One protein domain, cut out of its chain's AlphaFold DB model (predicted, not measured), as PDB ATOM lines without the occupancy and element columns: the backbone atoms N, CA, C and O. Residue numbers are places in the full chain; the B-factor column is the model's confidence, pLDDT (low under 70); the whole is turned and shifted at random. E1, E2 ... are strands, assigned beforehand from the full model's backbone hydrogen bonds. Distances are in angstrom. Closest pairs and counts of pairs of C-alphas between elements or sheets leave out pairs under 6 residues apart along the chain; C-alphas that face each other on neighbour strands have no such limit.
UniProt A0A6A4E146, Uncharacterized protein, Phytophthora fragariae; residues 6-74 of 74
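This is residues 6 to 74 of the 74 residues of an uncharacterized protein of Phytophthora fragariae (UniProt A0A6A4E146). A twisted antiparallel sheet of three strands, E1 - E2 - E5, has a small hairpin, E3 and E4, sticking out at one end and a long loop, residues 14 to 41, reaching out and folding back at the other. The 69 printed residues are all strand by class, with five named strands, E1 to E5 in chain order, and no named helix; under half, 32, are in named elements. The whole is extended, with a radius of gyration of the C-alphas of 19.8 A, spanning 60 by 30 by 14 A.

Start at E1, residues 6 to 13, which forms a hairpin with E2, residues 42 to 50, antiparallel at 158 degrees; look for N 8 and O 47, 3.0 A apart. E5, residues 65 to 73, is antiparallel to E2 at 164 degrees, with N 46 and O 69 2.9 A apart. E2 runs on at 66 degrees into E3, residues 53 to 55, whose antiparallel hairpin partner is E4, residues 60 to 62; N 62 and O 53 are 2.8 A apart.

Find C-alpha 6 at (-11.892, -11.414, -32.654); E1 runs 22.9 A from there. E2 spans 26.0 A; E5 spans 23.5 A, ending at C-alpha 73, (-12.225, -1.695, -13.000).

The farthest C-alphas, of Asp 26 and Pro 56, are 60.8 A apart. The printed part has no cut; E1 to E2 is a long link. Residues 73 to 74 have pLDDT under 70.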
ATOM      1  N   HIS A   6     -10.737 -11.745 -33.472       93.12
ATOM      2  CA  HIS A   6     -11.892 -11.414 -32.654       93.12
ATOM      3  C   HIS A   6     -11.416 -10.914 -31.296       93.12
ATOM      4  O   HIS A   6     -10.642 -11.586 -30.615       93.12
ATOM      5  N   VAL A   7     -11.894  -9.735 -30.913       95.25
ATOM      6  CA  VAL A   7     -11.563  -9.086 -29.646       95.25
ATOM      7  C   VAL A   7     -12.861  -8.822 -28.896       95.25
ATOM      8  O   VAL A   7     -13.778  -8.233 -29.466       95.25
ATOM      9  N   ASP A   8     -12.943  -9.269 -27.646       96.00
ATOM     10  CA  ASP A   8     -14.114  -9.071 -26.787       96.00
ATOM     11  C   ASP A   8     -13.700  -8.671 -25.369       96.00
ATOM     12  O   ASP A   8     -12.670  -9.120 -24.854       96.00
ATOM     13  N   GLU A   9     -14.533  -7.846 -24.734       95.00
ATOM     14  CA  GLU A   9     -14.386  -7.448 -23.338       95.00
ATOM     15  C   GLU A   9     -15.499  -8.046 -22.485       95.00
ATOM     16  O   GLU A   9     -16.694  -7.854 -22.726       95.00
ATOM     17  N   LYS A  10     -15.105  -8.711 -21.399       93.06
ATOM     18  CA  LYS A  10     -16.038  -9.289 -20.437       93.06
ATOM     19  C   LYS A  10     -15.744  -8.804 -19.027       93.06
ATOM     20  O   LYS A  10     -14.625  -8.897 -18.535       93.06
ATOM     21  N   LEU A  11     -16.785  -8.336 -18.345       91.56
ATOM     22  CA  LEU A  11     -16.717  -7.929 -16.947       91.56
ATOM     23  C   LEU A  11     -17.031  -9.114 -16.024       91.56
ATOM     24  O   LEU A  11     -18.106  -9.713 -16.118       91.56
ATOM     25  N   PHE A  12     -16.120  -9.417 -15.102       89.62
ATOM     26  CA  PHE A  12     -16.262 -10.467 -14.098       89.62
ATOM     27  C   PHE A  12     -16.276  -9.873 -12.693       89.62
ATOM     28  O   PHE A  12     -15.450  -9.030 -12.352       89.62
ATOM     29  N   ASP A  13     -17.191 -10.332 -11.845       90.25
ATOM     30  CA  ASP A  13     -17.159  -9.977 -10.428       90.25
ATOM     31  C   ASP A  13     -16.015 -10.741  -9.748       90.25
ATOM     32  O   ASP A  13     -15.941 -11.965  -9.853       90.25
ATOM     33  N   MET A  14     -15.144 -10.053  -9.003       86.62
ATOM     34  CA  MET A  14     -14.010 -10.708  -8.321       86.62
ATOM     35  C   MET A  14     -14.452 -11.741  -7.279       86.62
ATOM     36  O   MET A  14     -13.693 -12.613  -6.855       86.62
ATOM     37  N   THR A  15     -15.687 -11.615  -6.799       86.62
ATOM     38  CA  THR A  15     -16.256 -12.485  -5.775       86.62
ATOM     39  C   THR A  15     -17.748 -12.683  -6.021       86.62
ATOM     40  O   THR A  15     -18.385 -11.899  -6.721       86.62
ATOM     41  N   THR A  16     -18.345 -13.695  -5.396       84.69
ATOM     42  CA  THR A  16     -19.806 -13.850  -5.370       84.69
ATOM     43  C   THR A  16     -20.410 -13.099  -4.185       84.69
ATOM     44  O   THR A  16     -19.713 -12.799  -3.217       84.69
ATOM     45  N   VAL A  17     -21.711 -12.789  -4.230       81.44
ATOM     46  CA  VAL A  17     -22.424 -12.142  -3.108       81.44
ATOM     47  C   VAL A  17     -22.461 -13.078  -1.898       81.44
ATOM     48  O   VAL A  17     -21.931 -12.743  -0.840       81.44
ATOM     49  N   ASN A  18     -22.990 -14.286  -2.095       79.94
ATOM     50  CA  ASN A  18     -23.010 -15.344  -1.093       79.94
ATOM     51  C   ASN A  18     -21.886 -16.339  -1.398       79.94
ATOM     52  O   ASN A  18     -21.821 -16.891  -2.500       79.94
ATOM     53  N   ARG A  19     -20.996 -16.566  -0.428       81.81
ATOM     54  CA  ARG A  19     -19.963 -17.609  -0.479       81.81
ATOM     55  C   ARG A  19     -20.267 -18.635   0.601       81.81
ATOM     56  O   ARG A  19     -20.650 -18.267   1.708       81.81
ATOM     57  N   ARG A  20     -20.120 -19.913   0.262       84.50
ATOM     58  CA  ARG A  20     -20.149 -21.003   1.238       84.50
ATOM     59  C   ARG A  20     -18.716 -21.255   1.683       84.50
ATOM     60  O   ARG A  20     -17.838 -21.378   0.833       84.50
ATOM     61  N   TYR A  21     -18.510 -21.301   2.990       84.75
ATOM     62  CA  TYR A  21     -17.227 -21.615   3.600       84.75
ATOM     63  C   TYR A  21     -17.343 -22.989   4.248       84.75
ATOM     64  O   TYR A  21     -18.341 -23.275   4.908       84.75
ATOM     65  N   VAL A  22     -16.347 -23.837   4.020       89.06
ATOM     66  CA  VAL A  22     -16.149 -25.048   4.815       89.06
ATOM     67  C   VAL A  22     -15.195 -24.640   5.928       89.06
ATOM     68  O   VAL A  22     -14.117 -24.137   5.626       89.06
ATOM     69  N   LEU A  23     -15.632 -24.785   7.175       91.88
ATOM     70  CA  LEU A  23     -14.896 -24.365   8.366       91.88
ATOM     71  C   LEU A  23     -14.569 -25.589   9.218       91.88
ATOM     72  O   LEU A  23     -15.325 -26.566   9.214       91.88
ATOM     73  N   LEU A  24     -13.461 -25.526   9.954       91.44
ATOM     74  CA  LEU A  24     -13.170 -26.499  11.008       91.44
ATOM     75  C   LEU A  24     -14.103 -26.280  12.218       91.44
ATOM     76  O   LEU A  24     -14.613 -25.173  12.391       91.44
ATOM     77  N   PRO A  25     -14.327 -27.297  13.079       89.88
ATOM     78  CA  PRO A  25     -15.250 -27.187  14.216       89.88
ATOM     79  C   PRO A  25     -14.943 -26.029  15.178       89.88
ATOM     80  O   PRO A  25     -15.868 -25.434  15.722       89.88
ATOM     81  N   ASP A  26     -13.661 -25.690  15.337       92.00
ATOM     82  CA  ASP A  26     -13.184 -24.635  16.241       92.00
ATOM     83  C   ASP A  26     -12.899 -23.302  15.522       92.00
ATOM     84  O   ASP A  26     -12.404 -22.348  16.126       92.00
ATOM     85  N   GLU A  27     -13.171 -23.217  14.217       92.19
ATOM     86  CA  GLU A  27     -12.885 -22.023  13.427       92.19
ATOM     87  C   GLU A  27     -14.040 -21.018  13.504       92.19
ATOM     88  O   GLU A  27     -15.213 -21.340  13.300       92.19
ATOM     89  N   ALA A  28     -13.702 -19.757  13.775       84.88
ATOM     90  CA  ALA A  28     -14.687 -18.691  13.834       84.88
ATOM     91  C   ALA A  28     -15.353 -18.477  12.465       84.88
ATOM     92  O   ALA A  28     -14.692 -18.378  11.429       84.88
ATOM     93  N   VAL A  29     -16.681 -18.333  12.465       82.62
ATOM     94  CA  VAL A  29     -17.439 -18.085  11.236       82.62
ATOM     95  C   VAL A  29     -16.983 -16.781  10.592       82.62
ATOM     96  O   VAL A  29     -17.129 -15.699  11.169       82.62
ATOM     97  N   SER A  30     -16.478 -16.873   9.360       76.81
ATOM     98  CA  SER A  30     -16.132 -15.681   8.591       76.81
ATOM     99  C   SER A  30     -17.387 -14.829   8.358       76.81
ATOM    100  O   SER A  30     -18.365 -15.252   7.737       76.81
ATOM    101  N   THR A  31     -17.392 -13.610   8.897       74.94
ATOM    102  CA  THR A  31     -18.508 -12.674   8.738       74.94
ATOM    103  C   THR A  31     -18.214 -11.737   7.581       74.94
ATOM    104  O   THR A  31     -17.406 -10.817   7.671       74.94
ATOM    105  N   ARG A  32     -18.904 -11.957   6.461       74.38
ATOM    106  CA  ARG A  32     -18.834 -11.078   5.294       74.38
ATOM    107  C   ARG A  32     -20.143 -10.322   5.126       74.38
ATOM    108  O   ARG A  32     -21.207 -10.926   5.041       74.38
ATOM    109  N   ARG A  33     -20.064  -8.994   5.030       76.56
ATOM    110  CA  ARG A  33     -21.218  -8.118   4.787       76.56
ATOM    111  C   ARG A  33     -21.079  -7.458   3.420       76.56
ATOM    112  O   ARG A  33     -20.390  -6.456   3.285       76.56
ATOM    113  N   VAL A  34     -21.733  -8.023   2.408       80.38
ATOM    114  CA  VAL A  34     -21.885  -7.388   1.090       80.38
ATOM    115  C   VAL A  34     -23.360  -7.133   0.844       80.38
ATOM    116  O   VAL A  34     -24.164  -8.057   0.864       80.38
ATOM    117  N   ARG A  35     -23.711  -5.864   0.627       77.31
ATOM    118  CA  ARG A  35     -25.107  -5.425   0.511       77.31
ATOM    119  C   ARG A  35     -25.726  -5.756  -0.848       77.31
ATOM    120  O   ARG A  35     -26.907  -6.073  -0.913       77.31
ATOM    121  N   SER A  36     -24.951  -5.674  -1.931       82.38
ATOM    122  CA  SER A  36     -25.402  -6.049  -3.276       82.38
ATOM    123  C   SER A  36     -24.231  -6.394  -4.194       82.38
ATOM    124  O   SER A  36     -23.092  -5.997  -3.946       82.38
ATOM    125  N   LYS A  37     -24.531  -7.094  -5.295       81.94
ATOM    126  CA  LYS A  37     -23.558  -7.460  -6.333       81.94
ATOM    127  C   LYS A  37     -22.846  -6.245  -6.945       81.94
ATOM    128  O   LYS A  37     -21.680  -6.338  -7.298       81.94
ATOM    129  N   CYS A  38     -23.518  -5.097  -7.021       84.12
ATOM    130  CA  CYS A  38     -22.956  -3.876  -7.600       84.12
ATOM    131  C   CYS A  38     -21.781  -3.291  -6.802       84.12
ATOM    132  O   CYS A  38     -20.997  -2.551  -7.375       84.12
ATOM    133  N   HIS A  39     -21.651  -3.623  -5.513       84.19
ATOM    134  CA  HIS A  39     -20.547  -3.158  -4.662       84.19
ATOM    135  C   HIS A  39     -19.352  -4.120  -4.658       84.19
ATOM    136  O   HIS A  39     -18.409  -3.936  -3.891       84.19
ATOM    137  N   ILE A  40     -19.411  -5.194  -5.448       86.81
ATOM    138  CA  ILE A  40     -18.292  -6.116  -5.594       86.81
ATOM    139  C   ILE A  40     -17.357  -5.537  -6.658       86.81
ATOM    140  O   ILE A  40     -17.836  -5.255  -7.758       86.81
ATOM    141  N   PRO A  41     -16.050  -5.392  -6.367       88.44
ATOM    142  CA  PRO A  41     -15.071  -4.999  -7.370       88.44
ATOM    143  C   PRO A  41     -15.124  -5.933  -8.575       88.44
ATOM    144  O   PRO A  41     -15.267  -7.155  -8.428       88.44
ATOM    145  N   LYS A  42     -15.011  -5.360  -9.768       90.12
ATOM    146  CA  LYS A  42     -15.085  -6.108 -11.018       90.12
ATOM    147  C   LYS A  42     -13.762  -6.011 -11.761       90.12
ATOM    148  O   LYS A  42     -13.068  -5.002 -11.692       90.12
ATOM    149  N   ALA A  43     -13.413  -7.077 -12.458       91.12
ATOM    150  CA  ALA A  43     -12.288  -7.103 -13.373       91.12
ATOM    151  C   ALA A  43     -12.829  -7.121 -14.803       91.12
ATOM    152  O   ALA A  43     -13.719  -7.916 -15.116       91.12
ATOM    153  N   VAL A  44     -12.312  -6.243 -15.658       94.19
ATOM    154  CA  VAL A  44     -12.535  -6.323 -17.105       94.19
ATOM    155  C   VAL A  44     -11.480  -7.259 -17.663       94.19
ATOM    156  O   VAL A  44     -10.297  -7.107 -17.372       94.19
ATOM    157  N   VAL A  45     -11.902  -8.235 -18.450       93.62
ATOM    158  CA  VAL A  45     -11.008  -9.149 -19.145       93.62
ATOM    159  C   VAL A  45     -11.191  -8.945 -20.637       93.62
ATOM    160  O   VAL A  45     -12.284  -9.153 -21.159       93.62
ATOM    161  N   LEU A  46     -10.113  -8.542 -21.297       95.88
ATOM    162  CA  LEU A  46     -10.012  -8.425 -22.743       95.88
ATOM    163  C   LEU A  46      -9.415  -9.724 -23.286       95.88
ATOM    164  O   LEU A  46      -8.318 -10.116 -22.882       95.88
ATOM    165  N   ALA A  47     -10.127 -10.388 -24.191       95.75
ATOM    166  CA  ALA A  47      -9.663 -11.598 -24.859       95.75
ATOM    167  C   ALA A  47      -9.493 -11.335 -26.355       95.75
ATOM    168  O   ALA A  47     -10.379 -10.758 -26.984       95.75
ATOM    169  N   ALA A  48      -8.378 -11.796 -26.921       96.12
ATOM    170  CA  ALA A  48      -8.156 -11.813 -28.363       96.12
ATOM    171  C   ALA A  48      -7.977 -13.254 -28.851       96.12
ATOM    172  O   ALA A  48      -7.105 -13.987 -28.365       96.12
ATOM    173  N   VAL A  49      -8.805 -13.652 -29.816       93.12
ATOM    174  CA  VAL A  49      -8.804 -14.988 -30.417       93.12
ATOM    175  C   VAL A  49      -8.875 -14.855 -31.937       93.12
ATOM    176  O   VAL A  49      -9.756 -14.192 -32.477       93.12
ATOM    177  N   ALA A  50      -7.936 -15.481 -32.629       91.31
ATOM    178  CA  ALA A  50      -7.957 -15.687 -34.068       91.31
ATOM    179  C   ALA A  50      -8.545 -17.061 -34.410       91.31
ATOM    180  O   ALA A  50      -8.746 -17.918 -33.548       91.31
ATOM    181  N   MET A  51      -8.813 -17.279 -35.692       86.75
ATOM    182  CA  MET A  51      -9.188 -18.599 -36.183       86.75
ATOM    183  C   MET A  51      -8.048 -19.601 -35.915       86.75
ATOM    184  O   MET A  51      -6.899 -19.297 -36.243       86.75
ATOM    185  N   PRO A  52      -8.328 -20.788 -35.343       87.69
ATOM    186  CA  PRO A  52      -7.331 -21.844 -35.234       87.69
ATOM    187  C   PRO A  52      -6.825 -22.220 -36.625       87.69
ATOM    188  O   PRO A  52      -7.621 -22.539 -37.510       87.69
ATOM    189  N   HIS A  53      -5.513 -22.188 -36.820       83.12
ATOM    190  CA  HIS A  53      -4.904 -22.528 -38.097       83.12
ATOM    191  C   HIS A  53      -3.607 -23.308 -37.908       83.12
ATOM    192  O   HIS A  53      -2.964 -23.261 -36.858       83.12
ATOM    193  N   SER A  54      -3.228 -24.060 -38.934       81.56
ATOM    194  CA  SER A  54      -1.911 -24.687 -38.990       81.56
ATOM    195  C   SER A  54      -0.936 -23.674 -39.570       81.56
ATOM    196  O   SER A  54      -1.132 -23.250 -40.707       81.56
ATOM    197  N   ASP A  55       0.082 -23.271 -38.809       72.69
ATOM    198  CA  ASP A  55       1.117 -22.374 -39.320       72.69
ATOM    199  C   ASP A  55       2.134 -23.193 -40.139       72.69
ATOM    200  O   ASP A  55       2.886 -23.996 -39.567       72.69
ATOM    201  N   PRO A  56       2.216 -22.996 -41.470       71.19
ATOM    202  CA  PRO A  56       3.152 -23.727 -42.319       71.19
ATOM    203  C   PRO A  56       4.621 -23.392 -42.023       71.19
ATOM    204  O   PRO A  56       5.504 -24.151 -42.415       71.19
ATOM    205  N   ARG A  57       4.904 -22.254 -41.369       74.38
ATOM    206  CA  ARG A  57       6.262 -21.795 -41.039       74.38
ATOM    207  C   ARG A  57       6.731 -22.315 -39.689       74.38
ATOM    208  O   ARG A  57       7.891 -22.694 -39.566       74.38
ATOM    209  N   ALA A  58       5.847 -22.341 -38.695       70.88
ATOM    210  CA  ALA A  58       6.150 -22.914 -37.385       70.88
ATOM    211  C   ALA A  58       6.022 -24.448 -37.358       70.88
ATOM    212  O   ALA A  58       6.520 -25.081 -36.429       70.88
ATOM    213  N   GLY A  59       5.356 -25.051 -38.352       76.25
ATOM    214  CA  GLY A  59       5.087 -26.492 -38.390       76.25
ATOM    215  C   GLY A  59       4.166 -26.959 -37.257       76.25
ATOM    216  O   GLY A  59       4.169 -28.138 -36.907       76.25
ATOM    217  N   ALA A  60       3.411 -26.034 -36.661       78.94
ATOM    218  CA  ALA A  60       2.612 -26.252 -35.464       78.94
ATOM    219  C   ALA A  60       1.179 -25.743 -35.658       78.94
ATOM    220  O   ALA A  60       0.925 -24.768 -36.369       78.94
ATOM    221  N   PHE A  61       0.237 -26.414 -34.998       83.94
ATOM    222  CA  PHE A  61      -1.158 -25.997 -34.954       83.94
ATOM    223  C   PHE A  61      -1.345 -24.917 -33.885       83.94
ATOM    224  O   PHE A  61      -1.040 -25.144 -32.714       83.94
ATOM    225  N   SER A  62      -1.856 -23.757 -34.289       83.31
ATOM    226  CA  SER A  62      -2.281 -22.697 -33.382       83.31
ATOM    227  C   SER A  62      -3.741 -22.914 -32.998       83.31
ATOM    228  O   SER A  62      -4.602 -23.079 -33.861       83.31
ATOM    229  N   ASP A  63      -4.039 -22.864 -31.701       85.69
ATOM    230  CA  ASP A  63      -5.411 -22.934 -31.191       85.69
ATOM    231  C   ASP A  63      -6.165 -21.597 -31.315       85.69
ATOM    232  O   ASP A  63      -7.299 -21.476 -30.846       85.69
ATOM    233  N   GLY A  64      -5.536 -20.599 -31.941       88.62
ATOM    234  CA  GLY A  64      -6.105 -19.280 -32.180       88.62
ATOM    235  C   GLY A  64      -6.069 -18.359 -30.963       88.62
ATOM    236  O   GLY A  64      -6.463 -17.202 -31.074       88.62
ATOM    237  N   LYS A  65      -5.596 -18.796 -29.791       91.19
ATOM    238  CA  LYS A  65      -5.538 -17.923 -28.611       91.19
ATOM    239  C   LYS A  65      -4.343 -16.982 -28.715       91.19
ATOM    240  O   LYS A  65      -3.199 -17.417 -28.663       91.19
ATOM    241  N   ILE A  66      -4.616 -15.683 -28.820       91.38
ATOM    242  CA  ILE A  66      -3.564 -14.660 -28.900       91.38
ATOM    243  C   ILE A  66      -3.208 -14.151 -27.507       91.38
ATOM    244  O   ILE A  66      -2.033 -14.040 -27.166       91.38
ATOM    245  N   GLY A  67      -4.214 -13.834 -26.691       93.25
ATOM    246  CA  GLY A  67      -3.960 -13.248 -25.383       93.25
ATOM    247  C   GLY A  67      -5.200 -13.019 -24.536       93.25
ATOM    248  O   GLY A  67      -6.332 -12.995 -25.025       93.25
ATOM    249  N   LEU A  68      -4.941 -12.850 -23.240       95.12
ATOM    250  CA  LEU A  68      -5.922 -12.503 -22.226       95.12
ATOM    251  C   LEU A  68      -5.318 -11.434 -21.314       95.12
ATOM    252  O   LEU A  68      -4.283 -11.669 -20.690       95.12
ATOM    253  N   TRP A  69      -5.969 -10.281 -21.218       95.00
ATOM    254  CA  TRP A  69      -5.524  -9.171 -20.378       95.00
ATOM    255  C   TRP A  69      -6.596  -8.838 -19.349       95.00
ATOM    256  O   TRP A  69      -7.749  -8.606 -19.703       95.00
ATOM    257  N   ALA A  70      -6.216  -8.829 -18.073       92.25
ATOM    258  CA  ALA A  70      -7.104  -8.481 -16.973       92.25
ATOM    259  C   ALA A  70      -6.794  -7.068 -16.470       92.25
ATOM    260  O   ALA A  70      -5.656  -6.762 -16.110       92.25
ATOM    261  N   PHE A  71      -7.827  -6.237 -16.398       88.62
ATOM    262  CA  PHE A  71      -7.785  -4.884 -15.868       88.62
ATOM    263  C   PHE A  71      -8.675  -4.797 -14.630       88.62
ATOM    264  O   PHE A  71      -9.764  -5.377 -14.574       88.62
ATOM    265  N   LEU A  72      -8.222  -4.053 -13.626       83.12
ATOM    266  CA  LEU A  72      -9.047  -3.724 -12.470       83.12
ATOM    267  C   LEU A  72      -9.963  -2.568 -12.872       83.12
ATOM    268  O   LEU A  72      -9.474  -1.487 -13.197       83.12
ATOM    269  N   ALA A  73     -11.278  -2.793 -12.874       68.62
ATOM    270  CA  ALA A  73     -12.225  -1.695 -13.000       68.62
ATOM    271  C   ALA A  73     -12.345  -1.030 -11.624       68.62
ATOM    272  O   ALA A  73     -12.775  -1.677 -10.665       68.62
ATOM    273  N   HIS A  74     -11.882   0.219 -11.536       59.31
ATOM    274  CA  HIS A  74     -12.028   1.064 -10.350       59.31
ATOM    275  C   HIS A  74     -13.493   1.415 -10.077       59.31
ATOM    276  O   HIS A  74     -14.253   1.606 -11.054       59.31
TER     277      HIS A  74